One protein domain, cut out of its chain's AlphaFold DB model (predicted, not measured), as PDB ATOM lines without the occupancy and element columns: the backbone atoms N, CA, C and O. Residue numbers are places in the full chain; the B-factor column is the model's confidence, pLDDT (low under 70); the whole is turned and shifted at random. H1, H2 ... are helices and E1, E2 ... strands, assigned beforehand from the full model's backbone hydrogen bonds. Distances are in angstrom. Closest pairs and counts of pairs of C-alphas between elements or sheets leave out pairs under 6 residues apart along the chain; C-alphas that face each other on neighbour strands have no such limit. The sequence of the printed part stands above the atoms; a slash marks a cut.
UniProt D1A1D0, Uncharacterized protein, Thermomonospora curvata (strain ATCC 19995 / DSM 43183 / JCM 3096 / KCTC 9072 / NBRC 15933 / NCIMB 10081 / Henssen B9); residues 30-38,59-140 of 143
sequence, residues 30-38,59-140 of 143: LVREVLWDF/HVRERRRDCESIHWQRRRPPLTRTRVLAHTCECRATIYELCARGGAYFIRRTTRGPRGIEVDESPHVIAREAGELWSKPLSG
ATOM      1  N   LEU A  30     -34.638  84.835  -5.927       57.44
ATOM      2  CA  LEU A  30     -34.621  85.805  -7.028       57.44
ATOM      3  C   LEU A  30     -35.297  87.136  -6.679       57.44
ATOM      4  O   LEU A  30     -34.853  88.184  -7.123       57.44
ATOM      5  N   VAL A  31     -36.371  87.116  -5.890       55.47
ATOM      6  CA  VAL A  31     -37.057  88.334  -5.431       55.47
ATOM      7  C   VAL A  31     -36.211  89.069  -4.395       55.47
ATOM      8  O   VAL A  31     -36.189  90.295  -4.412       55.47
ATOM      9  N   ARG A  32     -35.485  88.346  -3.529       55.62
ATOM     10  CA  ARG A  32     -34.554  88.950  -2.558       55.62
ATOM     11  C   ARG A  32     -33.355  89.591  -3.247       55.62
ATOM     12  O   ARG A  32     -33.041  90.723  -2.916       55.62
ATOM     13  N   GLU A  33     -32.749  88.910  -4.215       59.44
ATOM     14  CA  GLU A  33     -31.653  89.447  -5.034       59.44
ATOM     15  C   GLU A  33     -32.109  90.691  -5.811       59.44
ATOM     16  O   GLU A  33     -31.501  91.750  -5.711       59.44
ATOM     17  N   VAL A  34     -33.263  90.610  -6.484       61.94
ATOM     18  CA  VAL A  34     -33.855  91.741  -7.213       61.94
ATOM     19  C   VAL A  34     -34.150  92.928  -6.300       61.94
ATOM     20  O   VAL A  34     -33.861  94.055  -6.687       61.94
ATOM     21  N   LEU A  35     -34.735  92.704  -5.116       59.72
ATOM     22  CA  LEU A  35     -35.005  93.764  -4.139       59.72
ATOM     23  C   LEU A  35     -33.716  94.356  -3.569       59.72
ATOM     24  O   LEU A  35     -33.663  95.559  -3.340       59.72
ATOM     25  N   TRP A  36     -32.690  93.533  -3.353       60.62
ATOM     26  CA  TRP A  36     -31.401  93.978  -2.841       60.62
ATOM     27  C   TRP A  36     -30.673  94.869  -3.850       60.62
ATOM     28  O   TRP A  36     -30.323  95.991  -3.493       60.62
ATOM     29  N   ASP A  37     -30.551  94.431  -5.107       63.56
ATOM     30  CA  ASP A  37     -29.964  95.220  -6.204       63.56
ATOM     31  C   ASP A  37     -30.726  96.527  -6.443       63.56
ATOM     32  O   ASP A  37     -30.153  97.553  -6.800       63.56
ATOM     33  N   PHE A  38     -32.045  96.477  -6.263       60.81
ATOM     34  CA  PHE A  38     -32.945  97.612  -6.400       60.81
ATOM     35  C   PHE A  38     -32.790  98.632  -5.262       60.81
ATOM     36  O   PHE A  38     -32.843  99.832  -5.524       60.81
ATOM     37  N   HIS A  59     -31.616  88.705 -19.030       84.50
ATOM     38  CA  HIS A  59     -32.340  87.990 -20.083       84.50
ATOM     39  C   HIS A  59     -33.753  87.581 -19.642       84.50
ATOM     40  O   HIS A  59     -33.955  87.022 -18.564       84.50
ATOM     41  N   VAL A  60     -34.729  87.796 -20.525       81.69
ATOM     42  CA  VAL A  60     -36.090  87.263 -20.376       81.69
ATOM     43  C   VAL A  60     -36.082  85.792 -20.778       81.69
ATOM     44  O   VAL A  60     -35.754  85.465 -21.921       81.69
ATOM     45  N   ARG A  61     -36.460  84.897 -19.859       82.62
ATOM     46  CA  ARG A  61     -36.627  83.474 -20.183       82.62
ATOM     47  C   ARG A  61     -37.845  83.240 -21.072       82.62
ATOM     48  O   ARG A  61     -38.776  84.041 -21.141       82.62
ATOM     49  N   GLU A  62     -37.832  82.110 -21.766       81.56
ATOM     50  CA  GLU A  62     -38.964  81.688 -22.581       81.56
ATOM     51  C   GLU A  62     -40.231  81.506 -21.749       81.56
ATOM     52  O   GLU A  62     -40.187  81.198 -20.557       81.56
ATOM     53  N   ARG A  63     -41.374  81.720 -22.402       81.00
ATOM     54  CA  ARG A  63     -42.686  81.643 -21.765       81.00
ATOM     55  C   ARG A  63     -42.927  80.222 -21.251       81.00
ATOM     56  O   ARG A  63     -42.907  79.275 -22.033       81.00
ATOM     57  N   ARG A  64     -43.220  80.086 -19.957       81.69
ATOM     58  CA  ARG A  64     -43.680  78.822 -19.367       81.69
ATOM     59  C   ARG A  64     -45.159  78.577 -19.681       81.69
ATOM     60  O   ARG A  64     -45.894  79.506 -20.016       81.69
ATOM     61  N   ARG A  65     -45.612  77.321 -19.576       74.50
ATOM     62  CA  ARG A  65     -47.015  76.949 -19.861       74.50
ATOM     63  C   ARG A  65     -48.014  77.621 -18.910       74.50
ATOM     64  O   ARG A  65     -49.108  77.953 -19.341       74.50
ATOM     65  N   ASP A  66     -47.610  77.864 -17.669       78.25
ATOM     66  CA  ASP A  66     -48.362  78.513 -16.586       78.25
ATOM     67  C   ASP A  66     -48.187  80.043 -16.555       78.25
ATOM     68  O   ASP A  66     -48.420  80.685 -15.537       78.25
ATOM     69  N   CYS A  67     -47.750  80.645 -17.665       79.50
ATOM     70  CA  CYS A  67     -47.469  82.073 -17.734       79.50
ATOM     71  C   CYS A  67     -48.720  82.924 -17.480       79.50
ATOM     72  O   CYS A  67     -49.640  82.956 -18.302       79.50
ATOM     73  N   GLU A  68     -48.669  83.693 -16.397       83.94
ATOM     74  CA  GLU A  68     -49.665  84.683 -16.009       83.94
ATOM     75  C   GLU A  68     -49.659  85.887 -16.964       83.94
ATOM     76  O   GLU A  68     -48.635  86.236 -17.564       83.94
ATOM     77  N   SER A  69     -50.805  86.551 -17.105       84.75
ATOM     78  CA  SER A  69     -50.892  87.837 -17.795       84.75
ATOM     79  C   SER A  69     -50.676  88.980 -16.808       84.75
ATOM     80  O   SER A  69     -51.287  89.032 -15.740       84.75
ATOM     81  N   ILE A  70     -49.819  89.930 -17.173       86.75
ATOM     82  CA  ILE A  70     -49.753  91.211 -16.472       86.75
ATOM     83  C   ILE A  70     -50.850  92.108 -17.049       86.75
ATOM     84  O   ILE A  70     -51.089  92.137 -18.258       86.75
ATOM     85  N   HIS A  71     -51.549  92.841 -16.186       90.19
ATOM     86  CA  HIS A  71     -52.528  93.822 -16.636       90.19
ATOM     87  C   HIS A  71     -51.812  95.063 -17.185       90.19
ATOM     88  O   HIS A  71     -51.400  95.947 -16.434       90.19
ATOM     89  N   TRP A  72     -51.655  95.115 -18.503       91.25
ATOM     90  CA  TRP A  72     -50.969  96.202 -19.194       91.25
ATOM     91  C   TRP A  72     -51.903  97.375 -19.472       91.25
ATOM     92  O   TRP A  72     -52.999  97.206 -20.005       91.25
ATOM     93  N   GLN A  73     -51.445  98.578 -19.149       88.94
ATOM     94  CA  GLN A  73     -52.129  99.828 -19.445       88.94
ATOM     95  C   GLN A  73     -51.268 100.663 -20.383       88.94
ATOM     96  O   GLN A  73     -50.086 100.884 -20.122       88.94
ATOM     97  N   ARG A  74     -51.860 101.168 -21.470       83.38
ATOM     98  CA  ARG A  74     -51.137 102.032 -22.406       83.38
ATOM     99  C   ARG A  74     -50.599 103.256 -21.673       83.38
ATOM    100  O   ARG A  74     -51.350 103.966 -20.998       83.38
ATOM    101  N   ARG A  75     -49.303 103.522 -21.845       77.69
ATOM    102  CA  ARG A  75     -48.648 104.661 -21.204       77.69
ATOM    103  C   ARG A  75     -49.295 105.969 -21.656       77.69
ATOM    104  O   ARG A  75     -49.358 106.261 -22.849       77.69
ATOM    105  N   ARG A  76     -49.698 106.801 -20.693       66.56
ATOM    106  CA  ARG A  76     -50.007 108.218 -20.932       66.56
ATOM    107  C   ARG A  76     -48.742 109.057 -20.692       66.56
ATOM    108  O   ARG A  76     -47.951 108.683 -19.824       66.56
ATOM    109  N   PRO A  77     -48.504 110.149 -21.443       64.62
ATOM    110  CA  PRO A  77     -47.351 111.019 -21.215       64.62
ATOM    111  C   PRO A  77     -47.337 111.493 -19.753       64.62
ATOM    112  O   PRO A  77     -48.329 112.063 -19.298       64.62
ATOM    113  N   PRO A  78     -46.277 111.209 -18.980       63.38
ATOM    114  CA  PRO A  78     -46.278 111.484 -17.557       63.38
ATOM    115  C   PRO A  78     -46.000 112.963 -17.299       63.38
ATOM    116  O   PRO A  78     -45.158 113.571 -17.954       63.38
ATOM    117  N   LEU A  79     -46.652 113.500 -16.270       60.62
ATOM    118  CA  LEU A  79     -46.369 114.829 -15.719       60.62
ATOM    119  C   LEU A  79     -45.065 114.856 -14.894       60.62
ATOM    120  O   LEU A  79     -44.583 115.919 -14.526       60.62
ATOM    121  N   THR A  80     -44.496 113.685 -14.579       70.75
ATOM    122  CA  THR A  80     -43.369 113.521 -13.648       70.75
ATOM    123  C   THR A  80     -42.255 112.667 -14.254       70.75
ATOM    124  O   THR A  80     -42.513 111.695 -14.975       70.75
ATOM    125  N   ARG A  81     -40.998 112.988 -13.919       83.56
ATOM    126  CA  ARG A  81     -39.816 112.239 -14.372       83.56
ATOM    127  C   ARG A  81     -39.876 110.788 -13.879       83.56
ATOM    128  O   ARG A  81     -40.138 110.528 -12.710       83.56
ATOM    129  N   THR A  82     -39.627 109.848 -14.786       89.62
ATOM    130  CA  THR A  82     -39.528 108.411 -14.483       89.62
ATOM    131  C   THR A  82     -38.055 108.020 -14.397       89.62
ATOM    132  O   THR A  82     -37.290 108.366 -15.298       89.62
ATOM    133  N   ARG A  83     -37.657 107.296 -13.346       90.69
ATOM    134  CA  ARG A  83     -36.314 106.705 -13.216       90.69
ATOM    135  C   ARG A  83     -36.369 105.239 -13.642       90.69
ATOM    136  O   ARG A  83     -37.244 104.518 -13.176       90.69
ATOM    137  N   VAL A  84     -35.458 104.811 -14.512       90.50
ATOM    138  CA  VAL A  84     -35.255 103.387 -14.830       90.50
ATOM    139  C   VAL A  84     -34.257 102.825 -13.826       90.50
ATOM    140  O   VAL A  84     -33.213 103.430 -13.597       90.50
ATOM    141  N   LEU A  85     -34.614 101.712 -13.195       88.44
ATOM    142  CA  LEU A  85     -33.828 101.057 -12.148       88.44
ATOM    143  C   LEU A  85     -33.156  99.782 -12.657       88.44
ATOM    144  O   LEU A  85     -32.043  99.475 -12.261       88.44
ATOM    145  N   ALA A  86     -33.818  99.059 -13.558       88.25
ATOM    146  CA  ALA A  86     -33.264  97.896 -14.237       88.25
ATOM    147  C   ALA A  86     -33.915  97.739 -15.613       88.25
ATOM    148  O   ALA A  86     -35.024  98.225 -15.841       88.25
ATOM    149  N   HIS A  87     -33.249  97.033 -16.519       89.38
ATOM    150  CA  HIS A  87     -33.780  96.704 -17.837       89.38
ATOM    151  C   HIS A  87     -33.364  95.293 -18.259       89.38
ATOM    152  O   HIS A  87     -32.383  94.737 -17.754       89.38
ATOM    153  N   THR A  88     -34.130  94.703 -19.171       89.56
ATOM    154  CA  THR A  88     -33.777  93.426 -19.800       89.56
ATOM    155  C   THR A  88     -32.881  93.627 -21.014       89.56
ATOM    156  O   THR A  88     -32.876  94.713 -21.590       89.56
ATOM    157  N   CYS A  89     -32.192  92.568 -21.458       86.38
ATOM    158  CA  CYS A  89     -31.507  92.554 -22.757       86.38
ATOM    159  C   CYS A  89     -32.449  93.074 -23.864       86.38
ATOM    160  O   CYS A  89     -33.668  92.873 -23.811       86.38
ATOM    161  N   GLU A  90     -31.882  93.625 -24.933       86.25
ATOM    162  CA  GLU A  90     -32.629  93.900 -26.168       86.25
ATOM    163  C   GLU A  90     -32.604  92.737 -27.168       86.25
ATOM    164  O   GLU A  90     -33.002  92.864 -28.322       86.25
ATOM    165  N   CYS A  91     -32.195  91.558 -26.701       84.12
ATOM    166  CA  CYS A  91     -32.101  90.338 -27.491       84.12
ATOM    167  C   CYS A  91     -33.463  89.773 -27.946       84.12
ATOM    168  O   CYS A  91     -33.531  88.764 -28.646       84.12
ATOM    169  N   ARG A  92     -34.570  90.397 -27.531       84.62
ATOM    170  CA  ARG A  92     -35.943  90.058 -27.916       84.62
ATOM    171  C   ARG A  92     -36.659  91.326 -28.381       84.62
ATOM    172  O   ARG A  92     -36.351  92.426 -27.938       84.62
ATOM    173  N   ALA A  93     -37.698  91.154 -29.198       89.44
ATOM    174  CA  ALA A  93     -38.551  92.257 -29.652       89.44
ATOM    175  C   ALA A  93     -39.279  92.994 -28.506       89.44
ATOM    176  O   ALA A  93     -39.667  94.151 -28.658       89.44
ATOM    177  N   THR A  94     -39.467  92.329 -27.363       91.19
ATOM    178  CA  THR A  94     -40.052  92.915 -26.153       91.19
ATOM    179  C   THR A  94     -38.963  93.168 -25.121       91.19
ATOM    180  O   THR A  94     -38.299  92.223 -24.692       91.19
ATOM    181  N   ILE A  95     -38.850  94.420 -24.687       91.94
ATOM    182  CA  ILE A  95     -37.946  94.871 -23.627       91.94
ATOM    183  C   ILE A  95     -38.791  95.253 -22.416       91.94
ATOM    184  O   ILE A  95     -39.832  95.901 -22.559       91.94
ATOM    185  N   TYR A  96     -38.337  94.865 -21.229       93.81
ATOM    186  CA  TYR A  96     -38.943  95.267 -19.969       93.81
ATOM    187  C   TYR A  96     -37.986  96.170 -19.194       93.81
ATOM    188  O   TYR A  96     -36.778  95.938 -19.167       93.81
ATOM    189  N   GLU A  97     -38.535  97.184 -18.537       93.44
ATOM    190  CA  GLU A  97     -37.798  98.118 -17.691       93.44
ATOM    191  C   GLU A  97     -38.509  98.252 -16.346       93.44
ATOM    192  O   GLU A  97     -39.692  98.594 -16.296       93.44
ATOM    193  N   LEU A  98     -37.792  98.024 -15.247       93.19
ATOM    194  CA  LEU A  98     -38.279  98.348 -13.911       93.19
ATOM    195  C   LEU A  98     -38.115  99.849 -13.681       93.19
ATOM    196  O   LEU A  98     -37.009 100.384 -13.766       93.19
ATOM    197  N   CYS A  99     -39.219 100.526 -13.393       92.69
ATOM    198  CA  CYS A  99     -39.289 101.975 -13.304       92.69
ATOM    199  C   CYS A  99     -39.787 102.436 -11.933       92.69
ATOM    200  O   CYS A  99     -40.576 101.750 -11.287       92.69
ATOM    201  N   ALA A 100     -39.371 103.638 -11.536       91.19
ATOM    202  CA  ALA A 100     -39.885 104.368 -10.383       91.19
ATOM    203  C   ALA A 100     -40.439 105.735 -10.795       91.19
ATOM    204  O   ALA A 100     -39.814 106.469 -11.572       91.19
ATOM    205  N   ARG A 101     -41.607 106.092 -10.253       89.50
ATOM    206  CA  ARG A 101     -42.259 107.398 -10.437       89.50
ATOM    207  C   ARG A 101     -43.066 107.746  -9.190       89.50
ATOM    208  O   ARG A 101     -43.938 106.985  -8.796       89.50
ATOM    209  N   GLY A 102     -42.789 108.903  -8.587       86.88
ATOM    210  CA  GLY A 102     -43.580 109.423  -7.462       86.88
ATOM    211  C   GLY A 102     -43.681 108.475  -6.258       86.88
ATOM    212  O   GLY A 102     -44.735 108.400  -5.643       86.88
ATOM    213  N   GLY A 103     -42.624 107.707  -5.964       87.50
ATOM    214  CA  GLY A 103     -42.613 106.711  -4.881       87.50
ATOM    215  C   GLY A 103     -43.272 105.367  -5.220       87.50
ATOM    216  O   GLY A 103     -43.175 104.436  -4.425       87.50
ATOM    217  N   ALA A 104     -43.890 105.242  -6.397       91.31
ATOM    218  CA  ALA A 104     -44.428 103.989  -6.909       91.31
ATOM    219  C   ALA A 104     -43.486 103.345  -7.930       91.31
ATOM    220  O   ALA A 104     -42.660 104.015  -8.563       91.31
ATOM    221  N   TYR A 105     -43.652 102.039  -8.114       93.50
ATOM    222  CA  TYR A 105     -42.823 101.215  -8.981       93.50
ATOM    223  C   TYR A 105     -43.687 100.422  -9.954       93.50
ATOM    224  O   TYR A 105     -44.800 100.019  -9.628       93.50
ATOM    225  N   PHE A 106     -43.197 100.221 -11.171       93.38
ATOM    226  CA  PHE A 106     -43.938  99.537 -12.230       93.38
ATOM    227  C   PHE A 106     -42.979  98.999 -13.287       93.38
ATOM    228  O   PHE A 106     -41.837  99.447 -13.398       93.38
ATOM    229  N   ILE A 107     -43.453  98.055 -14.095       94.44
ATOM    230  CA  ILE A 107     -42.740  97.584 -15.278       94.44
ATOM    231  C   ILE A 107     -43.249  98.363 -16.482       94.44
ATOM    232  O   ILE A 107     -44.448  98.382 -16.757       94.44
ATOM    233  N   ARG A 108     -42.332  98.966 -17.233       94.56
ATOM    234  CA  ARG A 108     -42.597  99.441 -18.586       94.56
ATOM    235  C   ARG A 108     -42.239  98.338 -19.572       94.56
ATOM    236  O   ARG A 108     -41.147  97.779 -19.508       94.56
ATOM    237  N   ARG A 109     -43.165  98.016 -20.470       94.50
ATOM    238  CA  ARG A 109     -42.967  97.072 -21.567       94.50
ATOM    239  C   ARG A 109     -42.922  97.837 -22.875       94.50
ATOM    240  O   ARG A 109     -43.896  98.492 -23.234       94.50
ATOM    241  N   THR A 110     -41.818  97.691 -23.590       93.12
ATOM    242  CA  THR A 110     -41.641  98.231 -24.935       93.12
ATOM    243  C   THR A 110     -41.635  97.073 -25.920       93.12
ATOM    244  O   THR A 110     -40.726  96.242 -25.898       93.12
ATOM    245  N   THR A 111     -42.644  97.004 -26.782       92.75
ATOM    246  CA  THR A 111     -42.742  95.989 -27.835       92.75
ATOM    247  C   THR A 111     -42.423  96.630 -29.177       92.75
ATOM    248  O   THR A 111     -43.107  97.555 -29.612       92.75
ATOM    249  N   ARG A 112     -41.373  96.136 -29.835       91.25
ATOM    250  CA  ARG A 112     -40.993  96.516 -31.199       91.25
ATOM    251  C   ARG A 112     -41.691  95.561 -32.169       91.25
ATOM    252  O   ARG A 112     -41.470  94.354 -32.103       91.25
ATOM    253  N   GLY A 113     -42.541  96.076 -33.053       89.12
ATOM    254  CA  GLY A 113     -43.249  95.258 -34.037       89.12
ATOM    255  C   GLY A 113     -43.444  95.963 -35.381       89.12
ATOM    256  O   GLY A 113     -43.093  97.133 -35.523       89.12
ATOM    257  N   PRO A 114     -44.051  95.285 -36.374       85.62
ATOM    258  CA  PRO A 114     -44.267  95.846 -37.714       85.62
ATOM    259  C   PRO A 114     -45.112  97.128 -37.730       85.62
ATOM    260  O   PRO A 114     -45.024  97.917 -38.661       85.62
ATOM    261  N   ARG A 115     -45.937  97.338 -36.695       85.69
ATOM    262  CA  ARG A 115     -46.790  98.528 -36.527       85.69
ATOM    263  C   ARG A 115     -46.094  99.670 -35.776       85.69
ATOM    264  O   ARG A 115     -46.739 100.659 -35.448       85.69
ATOM    265  N   GLY A 116     -44.800  99.525 -35.487       89.38
ATOM    266  CA  GLY A 116     -44.009 100.476 -34.718       89.38
ATOM    267  C   GLY A 116     -43.752 100.028 -33.280       89.38
ATOM    268  O   GLY A 116     -43.775  98.838 -32.955       89.38
ATOM    269  N   ILE A 117     -43.443 101.008 -32.430       90.19
ATOM    270  CA  ILE A 117     -43.098 100.803 -31.022       90.19
ATOM    271  C   ILE A 117     -44.343 101.023 -30.162       90.19
ATOM    272  O   ILE A 117     -44.921 102.109 -30.161       90.19
ATOM    273  N   GLU A 118     -44.718 100.006 -29.390       91.44
ATOM    274  CA  GLU A 118     -45.792 100.084 -28.399       91.44
ATOM    275  C   GLU A 118     -45.203 100.108 -26.987       91.44
ATOM    276  O   GLU A 118     -44.306  99.323 -26.670       91.44
ATOM    277  N   VAL A 119     -45.701 101.017 -26.143       91.62
ATOM    278  CA  VAL A 119     -45.239 101.185 -24.760       91.62
ATOM    279  C   VAL A 119     -46.416 101.079 -23.797       91.62
ATOM    280  O   VAL A 119     -47.315 101.927 -23.797       91.62
ATOM    281  N   ASP A 120     -46.353 100.077 -22.927       93.38
ATOM    282  CA  ASP A 120     -47.335  99.824 -21.875       93.38
ATOM    283  C   ASP A 120     -46.679  99.864 -20.492       93.38
ATOM    284  O   ASP A 120     -45.485  99.604 -20.338       93.38
ATOM    285  N   GLU A 121     -47.466 100.170 -19.469       94.44
ATOM    286  CA  GLU A 121     -47.075 100.119 -18.063       94.44
ATOM    287  C   GLU A 121     -47.905  99.049 -17.339       94.44
ATOM    288  O   GLU A 121     -49.087  98.849 -17.627       94.44
ATOM    289  N   SER A 122     -47.285  98.341 -16.399       94.19
ATOM    290  CA  SER A 122     -48.005  97.527 -15.420       94.19
ATOM    291  C   SER A 122     -48.717  98.423 -14.394       94.19
ATOM    292  O   SER A 122     -48.464  99.633 -14.354       94.19
ATOM    293  N   PRO A 123     -49.534  97.855 -13.485       92.69
ATOM    294  CA  PRO A 123     -50.002  98.591 -12.320       92.69
ATOM    295  C   PRO A 123     -48.824  99.152 -11.516       92.69
ATOM    296  O   PRO A 123     -47.738  98.562 -11.483       92.69
ATOM    297  N   HIS A 124     -49.062 100.302 -10.892       92.38
ATOM    298  CA  HIS A 124     -48.109 100.993 -10.033       92.38
ATOM    299  C   HIS A 124     -48.252 100.453  -8.617       92.38
ATOM    300  O   HIS A 124     -49.339 100.503  -8.045       92.38
ATOM    301  N   VAL A 125     -47.164  99.918  -8.079       92.69
ATOM    302  CA  VAL A 125     -47.152  99.138  -6.840       92.69
ATOM    303  C   VAL A 125     -46.015  99.571  -5.918       92.69
ATOM    304  O   VAL A 125     -45.133 100.350  -6.296       92.69
ATOM    305  N   ILE A 126     -46.029  99.068  -4.685       89.56
ATOM    306  CA  ILE A 126     -44.939  99.273  -3.727       89.56
ATOM    307  C   ILE A 126     -43.689  98.470  -4.121       89.56
ATOM    308  O   ILE A 126     -43.761  97.498  -4.871       89.56
ATOM    309  N   ALA A 127     -42.531  98.846  -3.572       85.94
ATOM    310  CA  ALA A 127     -41.232  98.250  -3.905       85.94
ATOM    311  C   ALA A 127     -41.211  96.712  -3.835       85.94
ATOM    312  O   ALA A 127     -40.738  96.054  -4.761       85.94
ATOM    313  N   ARG A 128     -41.755  96.135  -2.754       86.19
ATOM    314  CA  ARG A 128     -41.804  94.678  -2.557       86.19
ATOM    315  C   ARG A 128     -42.533  93.975  -3.703       86.19
ATOM    316  O   ARG A 128     -41.994  93.047  -4.298       86.19
ATOM    317  N   GLU A 129     -43.731  94.448  -4.023       90.38
ATOM    318  CA  GLU A 129     -44.567  93.900  -5.093       90.38
ATOM    319  C   GLU A 129     -43.920  94.094  -6.467       90.38
ATOM    320  O   GLU A 129     -43.992  93.210  -7.318       90.38
ATOM    321  N   ALA A 130     -43.221  95.212  -6.678       91.12
ATOM    322  CA  ALA A 130     -42.488  95.451  -7.915       91.12
ATOM    323  C   ALA A 130     -41.340  94.455  -8.118       91.12
ATOM    324  O   ALA A 130     -41.149  93.977  -9.234       91.12
ATOM    325  N   GLY A 131     -40.611  94.097  -7.055       88.12
ATOM    326  CA  GLY A 131     -39.578  93.058  -7.115       88.12
ATOM    327  C   GLY A 131     -40.156  91.684  -7.472       88.12
ATOM    328  O   GLY A 131     -39.619  90.974  -8.327       88.12
ATOM    329  N   GLU A 132     -41.300  91.332  -6.882       89.19
ATOM    330  CA  GLU A 132     -42.037  90.110  -7.224       89.19
ATOM    331  C   GLU A 132     -42.487  90.118  -8.688       89.19
ATOM    332  O   GLU A 132     -42.200  89.166  -9.421       89.19
ATOM    333  N   LEU A 133     -43.113  91.208  -9.134       90.75
ATOM    334  CA  LEU A 133     -43.580  91.397 -10.504       90.75
ATOM    335  C   LEU A 133     -42.424  91.334 -11.512       90.75
ATOM    336  O   LEU A 133     -42.542  90.645 -12.523       90.75
ATOM    337  N   TRP A 134     -41.287  91.973 -11.218       91.31
ATOM    338  CA  TRP A 134     -40.086  91.976 -12.061       91.31
ATOM    339  C   TRP A 134     -39.482  90.581 -12.233       91.31
ATOM    340  O   TRP A 134     -39.027  90.221 -13.320       91.31
ATOM    341  N   SER A 135     -39.546  89.740 -11.197       87.31
ATOM    342  CA  SER A 135     -39.050  88.363 -11.278       87.31
ATOM    343  C   SER A 135     -39.849  87.484 -12.253       87.31
ATOM    344  O   SER A 135     -39.325  86.485 -12.763       87.31
ATOM    345  N   LYS A 136     -41.122  87.816 -12.525       87.31
ATOM    346  CA  LYS A 136     -42.010  86.949 -13.311       87.31
ATOM    347  C   LYS A 136     -41.616  86.900 -14.796       87.31
ATOM    348  O   LYS A 136     -41.371  85.784 -15.261       87.31
ATOM    349  N   PRO A 137     -41.450  88.019 -15.537       85.88
ATOM    350  CA  PRO A 137     -40.955  87.970 -16.915       85.88
ATOM    351  C   PRO A 137     -39.576  87.314 -17.024       85.88
ATOM    352  O   PRO A 137     -39.367  86.455 -17.877       85.88
ATOM    353  N   LEU A 138     -38.658  87.630 -16.105       86.06
ATOM    354  CA  LEU A 138     -37.302  87.064 -16.095       86.06
ATOM    355  C   LEU A 138     -37.287  85.538 -15.944       86.06
ATOM    356  O   LEU A 138     -36.418  84.863 -16.484       86.06
ATOM    357  N   SER A 139     -38.270  84.979 -15.239       83.06
ATOM    358  CA  SER A 139     -38.411  83.531 -15.057       83.06
ATOM    359  C   SER A 139     -39.346  82.861 -16.072       83.06
ATOM    360  O   SER A 139     -39.513  81.640 -16.019       83.06
ATOM    361  N   GLY A 140     -39.931  83.629 -16.999       82.00
ATOM    362  CA  GLY A 140     -40.903  83.144 -17.981       82.00
ATOM    363  C   GLY A 140     -42.308  82.907 -17.414       82.00
ATOM    364  O   GLY A 140     -43.137  82.297 -18.085       82.00
TER     365      GLY A 140
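What this domain is: This is residues 30 to 38 and 59 to 140 of the 143 residues of an uncharacterized protein of Thermomonospora curvata (strain ATCC 19995 / DSM 43183 / JCM 3096 / KCTC 9072 / NBRC 15933 / NCIMB 10081 / Henssen B9) (UniProt D1A1D0). A strongly twisted sheet of four strands has one helix, H2, packed along one of its faces, and a shorter helix, H1, packs on H2 at a steep angle. A long stretch with no named element, residues 59 to 82, leads past the edge strand E4, where residues 73 to 74 pair with residues 120 to 121, and on to E1 at the other edge. Among the 91 printed residues are two named helices and four named strands, in the order H1, E1, E2, E3, E4, H2; the sheet's order is E1 - E2 - E3 - E4, all antiparallel, and the class is mixed, helices and strands. The whole is compact and rounded, with a radius of gyration of the C-alphas of 12.9 A and spans of 34 by 32 by 21 A.

How they stand to each other: Start with H1, residues 30 to 38, which touches H2, residues 127 to 139; their closest C-alphas, those of Leu 35 and Gly 131, are 5.5 A apart. The two helices run opposite ways at a steep tilt of 58 degrees. H1 only grazes the sheet, with its residues 34 to 38. Past the cut, look for a meander, each strand the antiparallel neighbour of the one before: E1, residues 83 to 87, E2, residues 94 to 101, E3, residues 104 to 113, and E4, residues 116 to 121. In the hairpin of E1 and E2, N 85 and O 98 are 2.8 A apart, within hydrogen-bond range. In the hairpin of E2 and E3, N 97 and O 108 are 2.8 A apart, and in that of E3 and E4, N 111 and O 118 are 2.9 A apart. The edge strands E1 and E4 are apart. H2 is on one face of the sheet, which gives two layers, a helix layer and a sheet layer; its height over the sheet is 8.9 A. It lies over E2 and E3 and runs along the strands, at 5 degrees to E3 on the local plane; the closest C-alphas of E3 and H2 are those of Tyr 105 and Ala 130, 5.9 A apart. Every O i to N i+4 pair is within hydrogen-bond range in H1, and 6 of 9 are in H2.

Where its parts are: Find C-alpha 30 at (-34.621, 85.805, -7.028), where H1 begins. E1 starts at C-alpha 83, (-36.314, 106.705, -13.216). E2 measures 21.5 A from first to last C-alpha, E3 28.5 A and E4 16.9 A. H2 runs 18.7 A to C-alpha 139 at (-38.411, 83.531, -15.057).

The domain as a whole: The C-alphas farthest apart are those of Arg 65 and Leu 79, 38.1 A. Residues 39 to 58 are not printed, and C-alphas 38 and 59 are 16.7 A apart across this cut. Of the links printed whole, E1 to E2 is short and the others are tight. Confidence is under 70 at residues 30 to 38 and 76 to 79.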